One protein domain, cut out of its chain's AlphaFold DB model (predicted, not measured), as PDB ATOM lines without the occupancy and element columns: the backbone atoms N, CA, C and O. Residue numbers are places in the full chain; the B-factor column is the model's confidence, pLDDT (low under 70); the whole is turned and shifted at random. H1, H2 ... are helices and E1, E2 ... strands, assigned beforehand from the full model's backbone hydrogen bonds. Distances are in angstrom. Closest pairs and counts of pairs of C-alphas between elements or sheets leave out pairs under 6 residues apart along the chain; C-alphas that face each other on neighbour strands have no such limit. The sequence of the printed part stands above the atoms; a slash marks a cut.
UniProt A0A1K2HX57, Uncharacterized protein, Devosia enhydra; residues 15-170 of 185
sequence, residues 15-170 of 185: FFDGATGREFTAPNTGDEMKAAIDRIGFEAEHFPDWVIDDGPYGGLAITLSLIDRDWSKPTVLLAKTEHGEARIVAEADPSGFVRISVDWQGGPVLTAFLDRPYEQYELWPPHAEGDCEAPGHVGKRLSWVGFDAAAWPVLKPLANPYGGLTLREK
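This is residues 15 to 170 of the 185 residues of an uncharacterized protein of Devosia enhydra (UniProt A0A1K2HX57). Ten strands, E3 to E12, make a closed barrel, and its longer strands E4 to E8 curl round the helix H1, which packs on the outside. A small hairpin, E1 and E2, lies beside the first residues of H1. The printed part has 156 residues, with one named helix and twelve named strands in the order E1, E2, H1, E3 to E12; both sheets are antiparallel and the class is mostly strand. The whole is compact and rounded, with a radius of gyration of the C-alphas of 15.0 A and spans of 41 by 34 by 28 A.

The barrel holds E3, residues 49 to 52; E4, 61 to 68, 22.2 A long; E5, 75 to 81, 19.7 A; E6, 84 to 92, 26.9 A; E7, 98 to 104, 19.8 A; E8, 107 to 115, 24.9 A; E9, 121 to 124; E10, 136 to 138; E11, 144 to 148, 14.0 A; and E12, 164 to 169, 17.0 A, which ends at C-alpha 169 (-26.545, 25.700, 41.876). H1, residues 30 to 46, is 24.7 A long and begins at C-alpha 30 (-24.682, 7.031, 21.277). E1 is residues 15 to 17, from C-alpha 15 (-21.606, 5.356, 30.697), and E2 is residues 22 to 25.

E3 to E12 form a meander, each strand the antiparallel neighbour of the one before, and E12 and E3 close the ring at 159 degrees, with N 51 and O 168 2.8 A apart. E6 and E7, a hairpin, have N 89 and O 101 2.8 A apart; E8 and E9, a hairpin at 129 degrees, have N 113 and O 124 at 2.8 A. Pairing is staggered in E4: residues 61 to 63 pair with E3, N 62 and O 50 at 2.9 A, and 63 to 68 with E5, N 65 and O 78 at 2.8 A. H1 is on the barrel, outside it, at a height over the sheet of 7.6 A. It lies over E7, along the strands at 20 degrees on the local plane, and only just over E5, where 3 of its C-alphas fall. The closest C-alphas of H1 and E7 are those of Met 33 and Val 98, 5.7 A apart. In H1 every O i to N i+4 pair is within hydrogen-bond range. In the hairpin E1 and E2, N 17 and O 22 are 2.9 A apart; E2 and E8 are apart.

The C-alphas farthest apart are those of Thr 20 and His 83, 43.0 A. The printed part has no cut. The links E9 to E10 and E11 to E12 are long. Mean pLDDT of the printed part is 92.0; residues 69 to 72 and 130 to 131 are under 70.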
ATOM      1  N   PHE A  15     -20.292   4.926  30.222       93.56
ATOM      2  CA  PHE A  15     -21.606   5.356  30.697       93.56
ATOM      3  C   PHE A  15     -22.303   4.223  31.446       93.56
ATOM      4  O   PHE A  15     -22.387   3.100  30.946       93.56
ATOM      5  N   PHE A  16     -22.803   4.523  32.640       91.81
ATOM      6  CA  PHE A  16     -23.645   3.628  33.421       91.81
ATOM      7  C   PHE A  16     -25.089   4.133  33.439       91.81
ATOM      8  O   PHE A  16     -25.371   5.265  33.841       91.81
ATOM      9  N   ASP A  17     -26.015   3.261  33.053       87.06
ATOM     10  CA  ASP A  17     -27.443   3.507  33.190       87.06
ATOM     11  C   ASP A  17     -27.912   3.024  34.566       87.06
ATOM     12  O   ASP A  17     -28.120   1.831  34.800       87.06
ATOM     13  N   GLY A  18     -28.131   3.968  35.481       82.31
ATOM     14  CA  GLY A  18     -28.621   3.675  36.828       82.31
ATOM     15  C   GLY A  18     -30.041   3.102  36.899       82.31
ATOM     16  O   GLY A  18     -30.399   2.543  37.933       82.31
ATOM     17  N   ALA A  19     -30.852   3.215  35.842       84.31
ATOM     18  CA  ALA A  19     -32.194   2.637  35.805       84.31
ATOM     19  C   ALA A  19     -32.172   1.151  35.422       84.31
ATOM     20  O   ALA A  19     -32.967   0.372  35.950       84.31
ATOM     21  N   THR A  20     -31.270   0.749  34.521       87.06
ATOM     22  CA  THR A  20     -31.183  -0.644  34.038       87.06
ATOM     23  C   THR A  20     -29.985  -1.423  34.580       87.06
ATOM     24  O   THR A  20     -29.942  -2.646  34.430       87.06
ATOM     25  N   GLY A  21     -29.020  -0.745  35.203       87.75
ATOM     26  CA  GLY A  21     -27.748  -1.316  35.645       87.75
ATOM     27  C   GLY A  21     -26.803  -1.682  34.498       87.75
ATOM     28  O   GLY A  21     -25.874  -2.459  34.704       87.75
ATOM     29  N   ARG A  22     -27.064  -1.199  33.276       91.00
ATOM     30  CA  ARG A  22     -26.253  -1.504  32.092       91.00
ATOM     31  C   ARG A  22     -25.075  -0.552  31.964       91.00
ATOM     32  O   ARG A  22     -25.141   0.611  32.349       91.00
ATOM     33  N   GLU A  23     -24.019  -1.065  31.350       92.81
ATOM     34  CA  GLU A  23     -22.792  -0.333  31.072       92.81
ATOM     35  C   GLU A  23     -22.573  -0.233  29.565       92.81
ATOM     36  O   GLU A  23     -22.741  -1.208  28.825       92.81
ATOM     37  N   PHE A  24     -22.166   0.949  29.119       93.56
ATOM     38  CA  PHE A  24     -21.924   1.266  27.722       93.56
ATOM     39  C   PHE A  24     -20.523   1.849  27.565       93.56
ATOM     40  O   PHE A  24     -20.125   2.774  28.272       93.56
ATOM     41  N   THR A  25     -19.782   1.315  26.597       92.94
ATOM     42  CA  THR A  25     -18.475   1.830  26.175       92.94
ATOM     43  C   THR A  25     -18.472   2.008  24.661       92.94
ATOM     44  O   THR A  25     -19.313   1.436  23.957       92.94
ATOM     45  N   ALA A  26     -17.549   2.817  24.139       88.75
ATOM     46  CA  ALA A  26     -17.447   3.035  22.699       88.75
ATOM     47  C   ALA A  26     -17.274   1.697  21.939       88.75
ATOM     48  O   ALA A  26     -16.472   0.851  22.361       88.75
ATOM     49  N   PRO A  27     -17.992   1.490  20.816       89.06
ATOM     50  CA  PRO A  27     -18.759   2.486  20.048       89.06
ATOM     51  C   PRO A  27     -20.251   2.628  20.434       89.06
ATOM     52  O   PRO A  27     -20.991   3.325  19.747       89.06
ATOM     53  N   ASN A  28     -20.719   1.984  21.505       91.81
ATOM     54  CA  ASN A  28     -22.150   1.847  21.816       91.81
ATOM     55  C   ASN A  28     -22.682   2.901  22.810       91.81
ATOM     56  O   ASN A  28     -23.621   2.620  23.544       91.81
ATOM     57  N   THR A  29     -22.095   4.100  22.863       93.50
ATOM     58  CA  THR A  29     -22.471   5.164  23.822       93.50
ATOM     59  C   THR A  29     -23.454   6.191  23.260       93.50
ATOM     60  O   THR A  29     -23.803   7.143  23.947       93.50
ATOM     61  N   GLY A  30     -23.908   6.022  22.013       92.69
ATOM     62  CA  GLY A  30     -24.682   7.031  21.277       92.69
ATOM     63  C   GLY A  30     -25.909   7.569  22.015       92.69
ATOM     64  O   GLY A  30     -26.104   8.782  22.062       92.69
ATOM     65  N   ASP A  31     -26.724   6.689  22.593       91.50
ATOM     66  CA  ASP A  31     -27.947   7.104  23.288       91.50
ATOM     67  C   ASP A  31     -27.654   7.696  24.675       91.50
ATOM     68  O   ASP A  31     -28.293   8.671  25.063       91.50
ATOM     69  N   GLU A  32     -26.621   7.207  25.365       93.56
ATOM     70  CA  GLU A  32     -26.176   7.762  26.651       93.56
ATOM     71  C   GLU A  32     -25.579   9.167  26.502       93.56
ATOM     72  O   GLU A  32     -25.855  10.055  27.309       93.56
ATOM     73  N   MET A  33     -24.818   9.412  25.430       93.75
ATOM     74  CA  MET A  33     -24.324  10.751  25.106       93.75
ATOM     75  C   MET A  33     -25.474  11.728  24.860       93.75
ATOM     76  O   MET A  33     -25.454  12.834  25.393       93.75
ATOM     77  N   LYS A  34     -26.490  11.322  24.083       92.00
ATOM     78  CA  LYS A  34     -27.683  12.152  23.849       92.00
ATOM     79  C   LYS A  34     -28.396  12.449  25.161       92.00
ATOM     80  O   LYS A  34     -28.610  13.613  25.472       92.00
ATOM     81  N   ALA A  35     -28.653  11.423  25.974       91.38
ATOM     82  CA  ALA A  35     -29.296  11.587  27.272       91.38
ATOM     83  C   ALA A  35     -28.519  12.545  28.192       91.38
ATOM     84  O   ALA A  35     -29.129  13.369  28.873       91.38
ATOM     85  N   ALA A  36     -27.183  12.485  28.197       93.00
ATOM     86  CA  ALA A  36     -26.347  13.419  28.947       93.00
ATOM     87  C   ALA A  36     -26.451  14.860  28.414       93.00
ATOM     88  O   ALA A  36     -26.633  15.786  29.205       93.00
ATOM     89  N   ILE A  37     -26.396  15.060  27.095       93.75
ATOM     90  CA  ILE A  37     -26.549  16.375  26.449       93.75
ATOM     91  C   ILE A  37     -27.931  16.972  26.749       93.75
ATOM     92  O   ILE A  37     -28.034  18.122  27.181       93.75
ATOM     93  N   ASP A  38     -28.989  16.177  26.608       91.69
ATOM     94  CA  ASP A  38     -30.363  16.597  26.892       91.69
ATOM     95  C   ASP A  38     -30.557  16.950  28.365       91.69
ATOM     96  O   ASP A  38     -31.278  17.897  28.694       91.69
ATOM     97  N   ARG A  39     -29.901  16.201  29.260       91.81
ATOM     98  CA  ARG A  39     -29.906  16.464  30.698       91.81
ATOM     99  C   ARG A  39     -29.214  17.787  31.023       91.81
ATOM    100  O   ARG A  39     -29.763  18.546  31.813       91.81
ATOM    101  N   ILE A  40     -28.076  18.089  30.392       93.69
ATOM    102  CA  ILE A  40     -27.383  19.382  30.533       93.69
ATOM    103  C   ILE A  40     -28.303  20.534  30.107       93.69
ATOM    104  O   ILE A  40     -28.458  21.500  30.852       93.69
ATOM    105  N   GLY A  41     -28.949  20.419  28.942       93.12
ATOM    106  CA  GLY A  41     -29.880  21.439  28.454       93.12
ATOM    107  C   GLY A  41     -31.087  21.632  29.375       93.12
ATOM    108  O   GLY A  41     -31.438  22.763  29.700       93.12
ATOM    109  N   PHE A  42     -31.692  20.533  29.838       92.69
ATOM    110  CA  PHE A  42     -32.817  20.572  30.773       92.69
ATOM    111  C   PHE A  42     -32.450  21.260  32.094       92.69
ATOM    112  O   PHE A  42     -33.202  22.111  32.563       92.69
ATOM    113  N   GLU A  43     -31.310  20.909  32.691       93.06
ATOM    114  CA  GLU A  43     -30.891  21.472  33.979       93.06
ATOM    115  C   GLU A  43     -30.529  22.953  33.854       93.06
ATOM    116  O   GLU A  43     -30.950  23.747  34.686       93.06
ATOM    117  N   ALA A  44     -29.868  23.362  32.769       93.19
ATOM    118  CA  ALA A  44     -29.594  24.777  32.513       93.19
ATOM    119  C   ALA A  44     -30.867  25.619  32.295       93.19
ATOM    120  O   ALA A  44     -30.857  26.816  32.560       93.19
ATOM    121  N   GLU A  45     -31.952  25.016  31.798       92.81
ATOM    122  CA  GLU A  45     -33.251  25.676  31.608       92.81
ATOM    123  C   GLU A  45     -34.023  25.844  32.928       92.81
ATOM    124  O   GLU A  45     -34.658  26.876  33.139       92.81
ATOM    125  N   HIS A  46     -33.969  24.847  33.817       93.62
ATOM    126  CA  HIS A  46     -34.783  24.812  35.041       93.62
ATOM    127  C   HIS A  46     -34.047  25.330  36.280       93.62
ATOM    128  O   HIS A  46     -34.683  25.870  37.185       93.62
ATOM    129  N   PHE A  47     -32.721  25.207  36.302       94.94
ATOM    130  CA  PHE A  47     -31.843  25.621  37.395       94.94
ATOM    131  C   PHE A  47     -30.702  26.494  36.839       94.94
ATOM    132  O   PHE A  47     -29.528  26.110  36.867       94.94
ATOM    133  N   PRO A  48     -31.035  27.668  36.263       96.12
ATOM    134  CA  PRO A  48     -30.071  28.491  35.541       96.12
ATOM    135  C   PRO A  48     -29.102  29.239  36.457       96.12
ATOM    136  O   PRO A  48     -28.063  29.690  35.984       96.12
ATOM    137  N   ASP A  49     -29.424  29.405  37.740       97.25
ATOM    138  CA  ASP A  49     -28.661  30.249  38.653       97.25
ATOM    139  C   ASP A  49     -27.608  29.446  39.414       97.25
ATOM    140  O   ASP A  49     -27.908  28.520  40.165       97.25
ATOM    141  N   TRP A  50     -26.353  29.833  39.225       97.38
ATOM    142  CA  TRP A  50     -25.168  29.179  39.758       97.38
ATOM    143  C   TRP A  50     -24.267  30.187  40.464       97.38
ATOM    144  O   TRP A  50     -24.372  31.402  40.275       97.38
ATOM    145  N   VAL A  51     -23.360  29.679  41.287       97.19
ATOM    146  CA  VAL A  51     -22.382  30.480  42.017       97.19
ATOM    147  C   VAL A  51     -21.044  29.749  42.101       97.19
ATOM    148  O   VAL A  51     -21.013  28.526  42.258       97.19
ATOM    149  N   ILE A  52     -19.937  30.487  41.989       96.31
ATOM    150  CA  ILE A  52     -18.604  29.975  42.345       96.31
ATOM    151  C   ILE A  52     -18.524  29.895  43.871       96.31
ATOM    152  O   ILE A  52     -18.791  30.884  44.549       96.31
ATOM    153  N   ASP A  53     -18.181  28.732  44.418       93.69
ATOM    154  CA  ASP A  53     -18.292  28.490  45.860       93.69
ATOM    155  C   ASP A  53     -17.222  29.246  46.666       93.69
ATOM    156  O   ASP A  53     -17.533  29.917  47.651       93.69
ATOM    157  N   ASP A  54     -15.965  29.206  46.217       92.81
ATOM    158  CA  ASP A  54     -14.825  29.796  46.918       92.81
ATOM    159  C   ASP A  54     -13.722  30.327  45.975       92.81
ATOM    160  O   ASP A  54     -13.893  30.436  44.760       92.81
ATOM    161  N   GLY A  55     -12.587  30.742  46.550       92.38
ATOM    162  CA  GLY A  55     -11.461  31.316  45.807       92.38
ATOM    163  C   GLY A  55     -11.600  32.819  45.514       92.38
ATOM    164  O   GLY A  55     -12.430  33.500  46.119       92.38
ATOM    165  N   PRO A  56     -10.767  33.376  44.610       93.75
ATOM    166  CA  PRO A  56     -10.744  34.814  44.310       93.75
ATOM    167  C   PRO A  56     -12.069  35.372  43.775       93.75
ATOM    168  O   PRO A  56     -12.310  36.571  43.882       93.75
ATOM    169  N   TYR A  57     -12.911  34.498  43.214       94.25
ATOM    170  CA  TYR A  57     -14.227  34.815  42.661       94.25
ATOM    171  C   TYR A  57     -15.368  34.125  43.427       94.25
ATOM    172  O   TYR A  57     -16.468  33.997  42.896       94.25
ATOM    173  N   GLY A  58     -15.127  33.671  44.662       94.56
ATOM    174  CA  GLY A  58     -16.174  33.086  45.501       94.56
ATOM    175  C   GLY A  58     -17.367  34.038  45.647       94.56
ATOM    176  O   GLY A  58     -17.199  35.230  45.909       94.56
ATOM    177  N   GLY A  59     -18.576  33.518  45.447       94.31
ATOM    178  CA  GLY A  59     -19.814  34.294  45.410       94.31
ATOM    179  C   GLY A  59     -20.171  34.889  44.042       94.31
ATOM    180  O   GLY A  59     -21.264  35.442  43.910       94.31
ATOM    181  N   LEU A  60     -19.312  34.762  43.020       95.62
ATOM    182  CA  LEU A  60     -19.624  35.228  41.667       95.62
ATOM    183  C   LEU A  60     -20.834  34.466  41.118       95.62
ATOM    184  O   LEU A  60     -20.788  33.246  40.945       95.62
ATOM    185  N   ALA A  61     -21.903  35.205  40.827       96.88
ATOM    186  CA  ALA A  61     -23.121  34.662  40.251       96.88
ATOM    187  C   ALA A  61     -22.958  34.405  38.747       96.88
ATOM    188  O   ALA A  61     -22.424  35.237  38.007       96.88
ATOM    189  N   ILE A  62     -23.466  33.257  38.308       97.12
ATOM    190  CA  ILE A  62     -23.506  32.832  36.914       97.12
ATOM    191  C   ILE A  62     -24.956  32.483  36.590       97.12
ATOM    192  O   ILE A  62     -25.544  31.646  37.265       97.12
ATOM    193  N   THR A  63     -25.523  33.083  35.547       97.62
ATOM    194  CA  THR A  63     -26.849  32.697  35.047       97.62
ATOM    195  C   THR A  63     -26.699  32.026  33.691       97.62
ATOM    196  O   THR A  63     -26.138  32.605  32.757       97.62
ATOM    197  N   LEU A  64     -27.199  30.802  33.579       97.00
ATOM    198  CA  LEU A  64     -27.245  30.042  32.341       97.00
ATOM    199  C   LEU A  64     -28.490  30.413  31.533       97.00
ATOM    200  O   LEU A  64     -29.548  30.750  32.057       97.00
ATOM    201  N   SER A  65     -28.368  30.367  30.215       94.81
ATOM    202  CA  SER A  65     -29.491  30.499  29.294       94.81
ATOM    203  C   SER A  65     -29.326  29.495  28.171       94.81
ATOM    204  O   SER A  65     -28.301  29.483  27.489       94.81
ATOM    205  N   LEU A  66     -30.337  28.658  27.970       92.75
ATOM    206  CA  LEU A  66     -30.395  27.734  26.846       92.75
ATOM    207  C   LEU A  66     -30.704  28.521  25.567       92.75
ATOM    208  O   LEU A  66     -31.735  29.183  25.474       92.75
ATOM    209  N   ILE A  67     -29.784  28.487  24.603       89.31
ATOM    210  CA  ILE A  67     -29.896  29.246  23.348       89.31
ATOM    211  C   ILE A  67     -30.528  28.399  22.246       89.31
ATOM    212  O   ILE A  67     -31.349  28.899  21.483       89.31
ATOM    213  N   ASP A  68     -30.145  27.126  22.162       77.88
ATOM    214  CA  ASP A  68     -30.701  26.182  21.196       77.88
ATOM    215  C   ASP A  68     -30.827  24.798  21.841       77.88
ATOM    216  O   ASP A  68     -29.888  24.311  22.482       77.88
ATOM    217  N   ARG A  69     -32.001  24.186  21.664       66.06
ATOM    218  CA  ARG A  69     -32.308  22.813  22.067       66.06
ATOM    219  C   ARG A  69     -32.950  22.103  20.892       66.06
ATOM    220  O   ARG A  69     -34.171  22.008  20.773       66.06
ATOM    221  N   ASP A  70     -32.101  21.589  20.025       67.50
ATOM    222  CA  ASP A  70     -32.497  20.656  18.988       67.50
ATOM    223  C   ASP A  70     -31.821  19.321  19.291       67.50
ATOM    224  O   ASP A  70     -30.600  19.235  19.348       67.50
ATOM    225  N   TRP A  71     -32.629  18.278  19.487       59.03
ATOM    226  CA  TRP A  71     -32.201  16.918  19.841       59.03
ATOM    227  C   TRP A  71     -31.293  16.275  18.775       59.03
ATOM    228  O   TRP A  71     -30.699  15.222  19.001       59.03
ATOM    229  N   SER A  72     -31.200  16.887  17.590       66.81
ATOM    230  CA  SER A  72     -30.289  16.501  16.509       66.81
ATOM    231  C   SER A  72     -29.011  17.349  16.434       66.81
ATOM    232  O   SER A  72     -28.160  17.096  15.579       66.81
ATOM    233  N   LYS A  73     -28.866  18.350  17.308       76.12
ATOM    234  CA  LYS A  73     -27.778  19.331  17.316       76.12
ATOM    235  C   LYS A  73     -27.055  19.368  18.667       76.12
ATOM    236  O   LYS A  73     -27.551  18.844  19.662       76.12
ATOM    237  N   PRO A  74     -25.882  20.018  18.721       85.00
ATOM    238  CA  PRO A  74     -25.270  20.410  19.981       85.00
ATOM    239  C   PRO A  74     -26.226  21.219  20.865       85.00
ATOM    240  O   PRO A  74     -26.911  22.118  20.375       85.00
ATOM    241  N   THR A  75     -26.210  20.963  22.174       92.56
ATOM    242  CA  THR A  75     -26.820  21.872  23.153       92.56
ATOM    243  C   THR A  75     -25.925  23.090  23.311       92.56
ATOM    244  O   THR A  75     -24.723  22.954  23.553       92.56
ATOM    245  N   VAL A  76     -26.506  24.283  23.181       94.88
ATOM    246  CA  VAL A  76     -25.778  25.551  23.296       94.88
ATOM    247  C   VAL A  76     -26.327  26.354  24.463       94.88
ATOM    248  O   VAL A  76     -27.496  26.742  24.465       94.88
ATOM    249  N   LEU A  77     -25.459  26.648  25.423       95.25
ATOM    250  CA  LEU A  77     -25.753  27.493  26.571       95.25
ATOM    251  C   LEU A  77     -24.964  28.799  26.481       95.25
ATOM    252  O   LEU A  77     -23.850  28.849  25.955       95.25
ATOM    253  N   LEU A  78     -25.532  29.855  27.046       96.31
ATOM    254  CA  LEU A  78     -24.852  31.106  27.336       96.31
ATOM    255  C   LEU A  78     -24.760  31.245  28.855       96.31
ATOM    256  O   LEU A  78     -25.786  31.278  29.526       96.31
ATOM    257  N   ALA A  79     -23.548  31.315  29.391       96.44
ATOM    258  CA  ALA A  79     -23.295  31.606  30.794       96.44
ATOM    259  C   ALA A  79     -22.980  33.094  30.947       96.44
ATOM    260  O   ALA A  79     -22.038  33.597  30.333       96.44
ATOM    261  N   LYS A  80     -23.767  33.803  31.753       96.75
ATOM    262  CA  LYS A  80     -23.624  35.242  31.985       96.75
ATOM    263  C   LYS A  80     -23.105  35.517  33.380       96.75
ATOM    264  O   LYS A  80     -23.584  34.932  34.343       96.75
ATOM    265  N   THR A  81     -22.173  36.455  33.474       94.88
ATOM    266  CA  THR A  81     -21.625  36.982  34.729       94.88
ATOM    267  C   THR A  81     -21.533  38.501  34.640       94.88
ATOM    268  O   THR A  81     -21.682  39.075  33.559       94.88
ATOM    269  N   GLU A  82     -21.194  39.170  35.742       93.94
ATOM    270  CA  GLU A  82     -20.869  40.604  35.705       93.94
ATOM    271  C   GLU A  82     -19.614  40.931  34.868       93.94
ATOM    272  O   GLU A  82     -19.413  42.076  34.467       93.94
ATOM    273  N   HIS A  83     -18.782  39.930  34.558       91.81
ATOM    274  CA  HIS A  83     -17.542  40.085  33.792       91.81
ATOM    275  C   HIS A  83     -17.689  39.784  32.293       91.81
ATOM    276  O   HIS A  83     -16.735  39.973  31.533       91.81
ATOM    277  N   GLY A  84     -18.864  39.331  31.851       93.06
ATOM    278  CA  GLY A  84     -19.141  39.017  30.451       93.06
ATOM    279  C   GLY A  84     -19.884  37.701  30.260       93.06
ATOM    280  O   GLY A  84     -20.450  37.136  31.202       93.06
ATOM    281  N   GLU A  85     -19.871  37.226  29.016       94.50
ATOM    282  CA  GLU A  85     -20.621  36.052  28.582       94.50
ATOM    283  C   GLU A  85     -19.694  34.960  28.021       94.50
ATOM    284  O   GLU A  85     -18.787  35.235  27.226       94.50
ATOM    285  N   ALA A  86     -19.957  33.715  28.425       95.19
ATOM    286  CA  ALA A  86     -19.331  32.506  27.903       95.19
ATOM    287  C   ALA A  86     -20.347  31.716  27.087       95.19
ATOM    288  O   ALA A  86     -21.468  31.491  27.539       95.19
ATOM    289  N   ARG A  87     -19.948  31.222  25.922       96.12
ATOM    290  CA  ARG A  87     -20.740  30.265  25.157       96.12
ATOM    291  C   ARG A  87     -20.248  28.857  25.460       96.12
ATOM    292  O   ARG A  87     -19.076  28.569  25.257       96.12
ATOM    293  N   ILE A  88     -21.144  27.990  25.915       96.12
ATOM    294  CA  ILE A  88     -20.860  26.589  26.237       96.12
ATOM    295  C   ILE A  88     -21.586  25.712  25.217       96.12
ATOM    296  O   ILE A  88     -22.771  25.910  24.956       96.12
ATOM    297  N   VAL A  89     -20.885  24.744  24.639       95.56
ATOM    298  CA  VAL A  89     -21.439  23.775  23.689       95.56
ATOM    299  C   VAL A  89     -21.218  22.379  24.218       95.56
ATOM    300  O   VAL A  89     -20.075  22.028  24.483       95.56
ATOM    301  N   ALA A  90     -22.282  21.589  24.318       95.75
ATOM    302  CA  ALA A  90     -22.212  20.160  24.588       95.75
ATOM    303  C   ALA A  90     -22.674  19.380  23.350       95.75
ATOM    304  O   ALA A  90     -23.783  19.593  22.854       95.75
ATOM    305  N   GLU A  91     -21.838  18.477  22.844       95.00
ATOM    306  CA  GLU A  91     -22.126  17.691  21.641       95.00
ATOM    307  C   GLU A  91     -21.551  16.276  21.702       95.00
ATOM    308  O   GLU A  91     -20.613  15.998  22.447       95.00
ATOM    309  N   ALA A  92     -22.114  15.365  20.908       94.00
ATOM    310  CA  ALA A  92     -21.607  14.002  20.812       94.00
ATOM    311  C   ALA A  92     -20.297  13.979  20.008       94.00
ATOM    312  O   ALA A  92     -20.258  14.439  18.865       94.00
ATOM    313  N   ASP A  93     -19.241  13.405  20.582       94.94
ATOM    314  CA  ASP A  93     -17.959  13.222  19.907       94.94
ATOM    315  C   ASP A  93     -17.860  11.807  19.296       94.94
ATOM    316  O   ASP A  93     -18.298  10.833  19.918       94.94
ATOM    317  N   PRO A  94     -17.255  11.635  18.104       93.19
ATOM    318  CA  PRO A  94     -17.071  10.316  17.487       93.19
ATOM    319  C   PRO A  94     -16.298   9.294  18.336       93.19
ATOM    320  O   PRO A  94     -16.409   8.093  18.093       93.19
ATOM    321  N   SER A  95     -15.518   9.740  19.323       94.06
ATOM    322  CA  SER A  95     -14.854   8.863  20.300       94.06
ATOM    323  C   SER A  95     -15.812   8.196  21.292       94.06
ATOM    324  O   SER A  95     -15.423   7.247  21.976       94.06
ATOM    325  N   GLY A  96     -17.060   8.663  21.356       94.81
ATOM    326  CA  GLY A  96     -18.091   8.182  22.264       94.81
ATOM    327  C   GLY A  96     -18.197   8.964  23.576       94.81
ATOM    328  O   GLY A  96     -18.983   8.545  24.426       94.81
ATOM    329  N   PHE A  97     -17.428  10.042  23.750       96.31
ATOM    330  CA  PHE A  97     -17.584  11.025  24.829       96.31
ATOM    331  C   PHE A  97     -18.567  12.132  24.433       96.31
ATOM    332  O   PHE A  97     -18.747  12.423  23.251       96.31
ATOM    333  N   VAL A  98     -19.125  12.838  25.415       96.62
ATOM    334  CA  VAL A  98     -19.712  14.161  25.160       96.62
ATOM    335  C   VAL A  98     -18.591  15.194  25.201       96.62
ATOM    336  O   VAL A  98     -17.918  15.332  26.217       96.62
ATOM    337  N   ARG A  99     -18.370  15.936  24.118       97.12
ATOM    338  CA  ARG A  99     -17.436  17.065  24.118       97.12
ATOM    339  C   ARG A  99     -18.145  18.310  24.634       97.12
ATOM    340  O   ARG A  99     -19.212  18.664  24.140       97.12
ATOM    341  N   ILE A 100     -17.524  18.976  25.601       97.31
ATOM    342  CA  ILE A 100     -17.933  20.276  26.122       97.31
ATOM    343  C   ILE A 100     -16.870  21.303  25.741       97.31
ATOM    344  O   ILE A 100     -15.717  21.181  26.149       97.31
ATOM    345  N   SER A 101     -17.256  22.323  24.984       96.31
ATOM    346  CA  SER A 101     -16.380  23.431  24.594       96.31
ATOM    347  C   SER A 101     -16.915  24.748  25.135       96.31
ATOM    348  O   SER A 101     -18.118  24.998  25.094       96.31
ATOM    349  N   VAL A 102     -16.017  25.594  25.633       95.88
ATOM    350  CA  VAL A 102     -16.329  26.911  26.185       95.88
ATOM    351  C   VAL A 102     -15.559  27.971  25.412       95.88
ATOM    352  O   VAL A 102     -14.328  27.945  25.376       95.88
ATOM    353  N   ASP A 103     -16.294  28.930  24.860       95.19
ATOM    354  CA  ASP A 103     -15.758  30.148  24.267       95.19
ATOM    355  C   ASP A 103     -16.050  31.332  25.192       95.19
ATOM    356  O   ASP A 103     -17.193  31.554  25.591       95.19
ATOM    357  N   TRP A 104     -15.041  32.139  25.503       91.25
ATOM    358  CA  TRP A 104     -15.191  33.379  26.263       91.25
ATOM    359  C   TRP A 104     -14.787  34.559  25.390       91.25
ATOM    360  O   TRP A 104     -13.718  34.544  24.781       91.25
ATOM    361  N   GLN A 105     -15.645  35.580  25.305       84.69
ATOM    362  CA  GLN A 105     -15.387  36.789  24.503       84.69
ATOM    363  C   GLN A 105     -14.963  36.492  23.045       84.69
ATOM    364  O   GLN A 105     -14.163  37.213  22.450       84.69
ATOM    365  N   GLY A 106     -15.515  35.425  22.459       80.44
ATOM    366  CA  GLY A 106     -15.274  35.036  21.065       80.44
ATOM    367  C   GLY A 106     -14.015  34.199  20.817       80.44
ATOM    368  O   GLY A 106     -13.670  33.994  19.654       80.44
ATOM    369  N   GLY A 107     -13.337  33.712  21.862       87.38
ATOM    370  CA  GLY A 107     -12.205  32.789  21.739       87.38
ATOM    371  C   GLY A 107     -12.379  31.514  22.573       87.38
ATOM    372  O   GLY A 107     -12.926  31.598  23.674       87.38
ATOM    373  N   PRO A 108     -11.890  30.354  22.095       89.81
ATOM    374  CA  PRO A 108     -11.947  29.108  22.853       89.81
ATOM    375  C   PRO A 108     -11.070  29.210  24.101       89.81
ATOM    376  O   PRO A 108      -9.908  29.617  24.017       89.81
ATOM    377  N   VAL A 109     -11.622  28.837  25.255       91.56
ATOM    378  CA  VAL A 109     -10.912  28.877  26.544       91.56
ATOM    379  C   VAL A 109     -10.785  27.517  27.205       91.56
ATOM    380  O   VAL A 109      -9.783  27.269  27.871       91.56
ATOM    381  N   LEU A 110     -11.765  26.630  27.034       94.50
ATOM    382  CA  LEU A 110     -11.758  25.326  27.686       94.50
ATOM    383  C   LEU A 110     -12.443  24.280  26.814       94.50
ATOM    384  O   LEU A 110     -13.527  24.515  26.286       94.50
ATOM    385  N   THR A 111     -11.829  23.104  26.743       96.19
ATOM    386  CA  THR A 111     -12.445  21.882  26.229       96.19
ATOM    387  C   THR A 111     -12.403  20.828  27.334       96.19
ATOM    388  O   THR A 111     -11.394  20.684  28.031       96.19
ATOM    389  N   ALA A 112     -13.495  20.091  27.498       97.06
ATOM    390  CA  ALA A 112     -13.589  18.925  28.362       97.06
ATOM    391  C   ALA A 112     -14.355  17.805  27.651       97.06
ATOM    392  O   ALA A 112     -15.167  18.052  26.760       97.06
ATOM    393  N   PHE A 113     -14.097  16.570  28.056       97.25
ATOM    394  CA  PHE A 113     -14.786  15.386  27.565       97.25
ATOM    395  C   PHE A 113     -15.486  14.710  28.731       97.25
ATOM    396  O   PHE A 113     -14.864  14.453  29.758       97.25
ATOM    397  N   LEU A 114     -16.780  14.462  28.573       97.00
ATOM    398  CA  LEU A 114     -17.658  13.957  29.611       97.00
ATOM    399  C   LEU A 114     -18.043  12.505  29.344       97.00
ATOM    400  O   LEU A 114     -18.493  12.156  28.246       97.00
ATOM    401  N   ASP A 115     -17.893  11.682  30.374       95.62
ATOM    402  CA  ASP A 115     -18.533  10.378  30.511       95.62
ATOM    403  C   ASP A 115     -19.223  10.269  31.884       95.62
ATOM    404  O   ASP A 115     -19.385  11.266  32.596       95.62
ATOM    405  N   ARG A 116     -19.767   9.098  32.216       93.38
ATOM    406  CA  ARG A 116     -20.560   8.902  33.435       93.38
ATOM    407  C   ARG A 116     -20.359   7.495  34.000       93.38
ATOM    408  O   ARG A 116     -21.273   6.663  33.897       93.38
ATOM    409  N   PRO A 117     -19.189   7.189  34.576       85.69
ATOM    410  CA  PRO A 117     -19.023   5.947  35.307       85.69
ATOM    411  C   PRO A 117     -19.868   6.022  36.583       85.69
ATOM    412  O   PRO A 117     -19.691   6.882  37.444       85.69
ATOM    413  N   TYR A 118     -20.819   5.102  36.709       85.81
ATOM    414  CA  TYR A 118     -21.765   5.033  37.826       85.81
ATOM    415  C   TYR A 118     -22.723   6.239  37.918       85.81
ATOM    416  O   TYR A 118     -23.480   6.526  36.991       85.81
ATOM    417  N   GLU A 119     -22.800   6.894  39.081       83.94
ATOM    418  CA  GLU A 119     -23.850   7.875  39.364       83.94
ATOM    419  C   GLU A 119     -23.479   9.315  38.993       83.94
ATOM    420  O   GLU A 119     -24.389  10.114  38.743       83.94
ATOM    421  N   GLN A 120     -22.185   9.639  38.963       89.25
ATOM    422  CA  GLN A 120     -21.656  10.982  38.719       89.25
ATOM    423  C   GLN A 120     -21.125  11.108  37.295       89.25
ATOM    424  O   GLN A 120     -20.762  10.115  36.668       89.25
ATOM    425  N   TYR A 121     -21.102  12.336  36.789       94.88
ATOM    426  CA  TYR A 121     -20.433  12.623  35.530       94.88
ATOM    427  C   TYR A 121     -18.977  12.959  35.807       94.88
ATOM    428  O   TYR A 121     -18.664  13.651  36.778       94.88
ATOM    429  N   GLU A 122     -18.109  12.495  34.929       96.44
ATOM    430  CA  GLU A 122     -16.682  12.766  34.971       96.44
ATOM    431  C   GLU A 122     -16.305  13.671  33.806       96.44
ATOM    432  O   GLU A 122     -16.860  13.565  32.716       96.44
ATOM    433  N   LEU A 123     -15.379  14.592  34.053       97.00
ATOM    434  CA  LEU A 123     -14.854  15.538  33.082       97.00
ATOM    435  C   LEU A 123     -13.359  15.308  32.925       97.00
ATOM    436  O   LEU A 123     -12.600  15.283  33.893       97.00
ATOM    437  N   TRP A 124     -12.935  15.206  31.675       96.50
ATOM    438  CA  TRP A 124     -11.566  14.898  31.302       96.50
ATOM    439  C   TRP A 124     -10.984  16.007  30.430       96.50
ATOM    440  O   TRP A 124     -11.659  16.463  29.501       96.50
ATOM    441  N   PRO A 125      -9.738  16.453  30.670       95.38
ATOM    442  CA  PRO A 125      -9.075  17.371  29.764       95.38
ATOM    443  C   PRO A 125      -8.728  16.657  28.447       95.38
ATOM    444  O   PRO A 125      -8.682  15.420  28.388       95.38
ATOM    445  N   PRO A 126      -8.448  17.414  27.376       94.75
ATOM    446  CA  PRO A 126      -7.991  16.840  26.121       94.75
ATOM    447  C   PRO A 126      -6.757  15.961  26.322       94.75
ATOM    448  O   PRO A 126      -5.841  16.316  27.066       94.75
ATOM    449  N   HIS A 127      -6.717  14.825  25.627       92.56
ATOM    450  CA  HIS A 127      -5.610  13.861  25.663       92.56
ATOM    451  C   HIS A 127      -5.281  13.272  27.044       92.56
ATOM    452  O   HIS A 127      -4.211  12.671  27.180       92.56
ATOM    453  N   ALA A 128      -6.164  13.411  28.042       91.62
ATOM    454  CA  ALA A 128      -5.970  12.822  29.365       91.62
ATOM    455  C   ALA A 128      -5.656  11.322  29.266       91.62
ATOM    456  O   ALA A 128      -6.252  10.606  28.457       91.62
ATOM    457  N   GLU A 129      -4.721  10.851  30.084       85.75
ATOM    458  CA  GLU A 129      -4.294   9.454  30.115       85.75
ATOM    459  C   GLU A 129      -4.757   8.778  31.409       85.75
ATOM    460  O   GLU A 129      -4.796   9.412  32.461       85.75
ATOM    461  N   GLY A 130      -5.019   7.471  31.337       68.44
ATOM    462  CA  GLY A 130      -5.111   6.597  32.507       68.44
ATOM    463  C   GLY A 130      -6.517   6.214  32.975       68.44
ATOM    464  O   GLY A 130      -7.532   6.704  32.484       68.44
ATOM    465  N   ASP A 131      -6.512   5.313  33.961       64.88
ATOM    466  CA  ASP A 131      -7.671   4.773  34.689       64.88
ATOM    467  C   ASP A 131      -7.828   5.448  36.069       64.88
ATOM    468  O   ASP A 131      -8.348   4.855  37.014       64.88
ATOM    469  N   CYS A 132      -7.269   6.652  36.237       72.00
ATOM    470  CA  CYS A 132      -7.328   7.392  37.494       72.00
ATOM    471  C   CYS A 132      -8.707   8.031  37.716       72.00
ATOM    472  O   CYS A 132      -9.597   7.926  36.878       72.00
ATOM    473  N   GLU A 133      -8.880   8.696  38.854       86.44
ATOM    474  CA  GLU A 133     -10.018   9.587  39.081       86.44
ATOM    475  C   GLU A 133      -9.982  10.741  38.068       86.44
ATOM    476  O   GLU A 133      -8.903  11.240  37.716       86.44
ATOM    477  N   ALA A 134     -11.150  11.127  37.557       93.31
ATOM    478  CA  ALA A 134     -11.256  12.259  36.653       93.31
ATOM    479  C   ALA A 134     -10.844  13.546  37.378       93.31
ATOM    480  O   ALA A 134     -11.211  13.753  38.527       93.31
ATOM    481  N   PRO A 135     -10.118  14.467  36.736       95.12
ATOM    482  CA  PRO A 135      -9.774  15.727  37.385       95.12
ATOM    483  C   PRO A 135     -10.973  16.681  37.501       95.12
ATOM    484  O   PRO A 135     -10.857  17.730  38.132       95.12
ATOM    485  N   GLY A 136     -12.111  16.380  36.869       96.31
ATOM    486  CA  GLY A 136     -13.341  17.139  37.036       96.31
ATOM    487  C   GLY A 136     -14.552  16.235  37.218       96.31
ATOM    488  O   GLY A 136     -14.612  15.135  36.676       96.31
ATOM    489  N   HIS A 137     -15.534  16.724  37.969       96.25
ATOM    490  CA  HIS A 137     -16.727  15.968  38.334       96.25
ATOM    491  C   HIS A 137     -17.965  16.843  38.287       96.25
ATOM    492  O   HIS A 137     -17.921  18.015  38.659       96.25
ATOM    493  N   VAL A 138     -19.090  16.249  37.905       95.88
ATOM    494  CA  VAL A 138     -20.409  16.866  38.038       95.88
ATOM    495  C   VAL A 138     -21.293  15.959  38.877       95.88
ATOM    496  O   VAL A 138     -21.378  14.746  38.651       95.88
ATOM    497  N   GLY A 139     -21.979  16.551  39.852       92.25
ATOM    498  CA  GLY A 139     -22.886  15.819  40.723       92.25
ATOM    499  C   GLY A 139     -23.971  15.076  39.940       92.25
ATOM    500  O   GLY A 139     -24.411  15.517  38.883       92.25
ATOM    501  N   LYS A 140     -24.484  13.973  40.501       88.69
ATOM    502  CA  LYS A 140     -25.556  13.138  39.911       88.69
ATOM    503  C   LYS A 140     -26.765  13.937  39.407       88.69
ATOM    504  O   LYS A 140     -27.404  13.552  38.431       88.69
ATOM    505  N   ARG A 141     -27.115  15.012  40.119       87.75
ATOM    506  CA  ARG A 141     -28.252  15.884  39.794       87.75
ATOM    507  C   ARG A 141     -27.892  17.041  38.865       87.75
ATOM    508  O   ARG A 141     -28.812  17.710  38.436       87.75
ATOM    509  N   LEU A 142     -26.615  17.212  38.519       91.44
ATOM    510  CA  LEU A 142     -26.050  18.403  37.881       91.44
ATOM    511  C   LEU A 142     -26.229  19.685  38.707       91.44
ATOM    512  O   LEU A 142     -26.341  20.756  38.142       91.44
ATOM    513  N   SER A 143     -26.214  19.587  40.040       93.88
ATOM    514  CA  SER A 143     -26.350  20.745  40.940       93.88
ATOM    515  C   SER A 143     -25.006  21.309  41.428       93.88
ATOM    516  O   SER A 143     -24.966  22.254  42.210       93.88
ATOM    517  N   TRP A 144     -23.890  20.689  41.037       95.88
ATOM    518  CA  TRP A 144     -22.536  21.178  41.296       95.88
ATOM    519  C   TRP A 144     -21.558  20.610  40.272       95.88
ATOM    520  O   TRP A 144     -21.759  19.496  39.778       95.88
ATOM    521  N   VAL A 145     -20.496  21.358  39.990       96.75
ATOM    522  CA  VAL A 145     -19.348  20.931  39.186       96.75
ATOM    523  C   VAL A 145     -18.051  21.322  39.890       96.75
ATOM    524  O   VAL A 145     -17.939  22.413  40.446       96.75
ATOM    525  N   GLY A 146     -17.079  20.418  39.884       96.69
ATOM    526  CA  GLY A 146     -15.749  20.617  40.444       96.69
ATOM    527  C   GLY A 146     -14.664  20.349  39.406       96.69
ATOM    528  O   GLY A 146     -14.820  19.464  38.567       96.69
ATOM    529  N   PHE A 147     -13.565  21.092  39.486       97.00
ATOM    530  CA  PHE A 147     -12.377  20.927  38.652       97.00
ATOM    531  C   PHE A 147     -11.101  21.013  39.493       97.00
ATOM    532  O   PHE A 147     -10.991  21.874  40.366       97.00
ATOM    533  N   ASP A 148     -10.104  20.199  39.159       95.81
ATOM    534  CA  ASP A 148      -8.708  20.382  39.550       95.81
ATOM    535  C   ASP A 148      -7.999  21.301  38.537       95.81
ATOM    536  O   ASP A 148      -7.788  20.961  37.366       95.81
ATOM    537  N   ALA A 149      -7.588  22.487  38.982       94.75
ATOM    538  CA  ALA A 149      -6.920  23.469  38.134       94.75
ATOM    539  C   ALA A 149      -5.496  23.055  37.712       94.75
ATOM    540  O   ALA A 149      -4.907  23.682  36.821       94.75
ATOM    541  N   ALA A 150      -4.915  22.010  38.311       93.50
ATOM    542  CA  ALA A 150      -3.679  21.414  37.813       93.50
ATOM    543  C   ALA A 150      -3.886  20.771  36.432       93.50
ATOM    544  O   ALA A 150      -3.013  20.899  35.569       93.50
ATOM    545  N   ALA A 151      -5.050  20.154  36.207       93.25
ATOM    546  CA  ALA A 151      -5.412  19.510  34.948       93.25
ATOM    547  C   ALA A 151      -5.913  20.502  33.882       93.25
ATOM    548  O   ALA A 151      -5.685  20.289  32.691       93.25
ATOM    549  N   TRP A 152      -6.514  21.622  34.301       92.31
ATOM    550  CA  TRP A 152      -6.875  22.741  33.423       92.31
ATOM    551  C   TRP A 152      -6.165  24.030  33.843       92.31
ATOM    552  O   TRP A 152      -6.733  24.844  34.574       92.31
ATOM    553  N   PRO A 153      -4.948  24.295  33.330       91.00
ATOM    554  CA  PRO A 153      -4.191  25.490  33.692       91.00
ATOM    555  C   PRO A 153      -4.932  26.815  33.468       91.00
ATOM    556  O   PRO A 153      -4.662  27.781  34.178       91.00
ATOM    557  N   VAL A 154      -5.874  26.859  32.519       91.44
ATOM    558  CA  VAL A 154      -6.731  28.028  32.254       91.44
ATOM    559  C   VAL A 154      -7.632  28.391  33.443       91.44
ATOM    560  O   VAL A 154      -7.981  29.555  33.602       91.44
ATOM    561  N   LEU A 155      -7.959  27.428  34.310       93.12
ATOM    562  CA  LEU A 155      -8.799  27.634  35.492       93.12
ATOM    563  C   LEU A 155      -8.012  28.125  36.711       93.12
ATOM    564  O   LEU A 155      -8.619  28.565  37.682       93.12
ATOM    565  N   LYS A 156      -6.672  28.110  36.678       94.44
ATOM    566  CA  LYS A 156      -5.831  28.533  37.814       94.44
ATOM    567  C   LYS A 156      -6.170  29.919  38.381       94.44
ATOM    568  O   LYS A 156      -6.133  30.047  39.599       94.44
ATOM    569  N   PRO A 157      -6.508  30.946  37.575       93.19
ATOM    570  CA  PRO A 157      -6.905  32.248  38.115       93.19
ATOM    571  C   PRO A 157      -8.223  32.227  38.906       93.19
ATOM    572  O   PRO A 157      -8.464  33.132  39.698       93.19
ATOM    573  N   LEU A 158      -9.071  31.222  38.671       92.94
ATOM    574  CA  LEU A 158     -10.365  31.041  39.333       92.94
ATOM    575  C   LEU A 158     -10.273  30.106  40.544       92.94
ATOM    576  O   LEU A 158     -11.174  30.094  41.375       92.94
ATOM    577  N   ALA A 159      -9.204  29.313  40.626       96.12
ATOM    578  CA  ALA A 159      -9.054  28.275  41.627       96.12
ATOM    579  C   ALA A 159      -8.874  28.844  43.041       96.12
ATOM    580  O   ALA A 159      -8.250  29.886  43.259       96.12
ATOM    581  N   ASN A 160      -9.384  28.106  44.016       95.06
ATOM    582  CA  ASN A 160      -9.173  28.347  45.429       95.06
ATOM    583  C   ASN A 160      -7.721  28.030  45.855       95.06
ATOM    584  O   ASN A 160      -6.937  27.478  45.074       95.06
ATOM    585  N   PRO A 161      -7.325  28.351  47.104       94.19
ATOM    586  CA  PRO A 161      -5.961  28.114  47.587       94.19
ATOM    587  C   PRO A 161      -5.501  26.647  47.568       94.19
ATOM    588  O   PRO A 161      -4.302  26.394  47.674       94.19
ATOM    589  N   TYR A 162      -6.426  25.692  47.440       94.75
ATOM    590  CA  TYR A 162      -6.136  24.260  47.354       94.75
ATOM    591  C   TYR A 162      -6.002  23.760  45.908       94.75
ATOM    592  O   TYR A 162      -5.734  22.583  45.699       94.75
ATOM    593  N   GLY A 163      -6.156  24.643  44.914       95.12
ATOM    594  CA  GLY A 163      -6.054  24.303  43.494       95.12
ATOM    595  C   GLY A 163      -7.351  23.780  42.874       95.12
ATOM    596  O   GLY A 163      -7.332  23.380  41.713       95.12
ATOM    597  N   GLY A 164      -8.467  23.807  43.604       96.00
ATOM    598  CA  GLY A 164      -9.779  23.408  43.096       96.00
ATOM    599  C   GLY A 164     -10.609  24.595  42.609       96.00
ATOM    600  O   GLY A 164     -10.427  25.719  43.066       96.00
ATOM    601  N   LEU A 165     -11.547  24.347  41.702       97.12
ATOM    602  CA  LEU A 165     -12.635  25.262  41.363       97.12
ATOM    603  C   LEU A 165     -13.954  24.514  41.533       97.12
ATOM    604  O   LEU A 165     -14.142  23.465  40.918       97.12
ATOM    605  N   THR A 166     -14.876  25.060  42.320       97.44
ATOM    606  CA  THR A 166     -16.212  24.484  42.503       97.44
ATOM    607  C   THR A 166     -17.279  25.513  42.177       97.44
ATOM    608  O   THR A 166     -17.230  26.655  42.630       97.44
ATOM    609  N   LEU A 167     -18.250  25.095  41.371       96.69
ATOM    610  CA  LEU A 167     -19.469  25.834  41.099       96.69
ATOM    611  C   LEU A 167     -20.640  24.998  41.593       96.69
ATOM    612  O   LEU A 167     -20.631  23.770  41.479       96.69
ATOM    613  N   ARG A 168     -21.673  25.659  42.090       96.38
ATOM    614  CA  ARG A 168     -22.907  25.004  42.518       96.38
ATOM    615  C   ARG A 168     -24.120  25.793  42.084       96.38
ATOM    616  O   ARG A 168     -24.043  27.006  41.902       96.38
ATOM    617  N   GLU A 169     -25.231  25.090  41.957       95.19
ATOM    618  CA  GLU A 169     -26.545  25.700  41.876       95.19
ATOM    619  C   GLU A 169     -26.734  26.630  43.084       95.19
ATOM    620  O   GLU A 169     -26.370  26.306  44.224       95.19
ATOM    621  N   LYS A 170     -27.248  27.828  42.822       91.56
ATOM    622  CA  LYS A 170     -27.568  28.785  43.869       91.56
ATOM    623  C   LYS A 170     -28.845  28.313  44.554       91.56
ATOM    624  O   LYS A 170     -29.877  28.183  43.903       91.56
TER     625      LYS A 170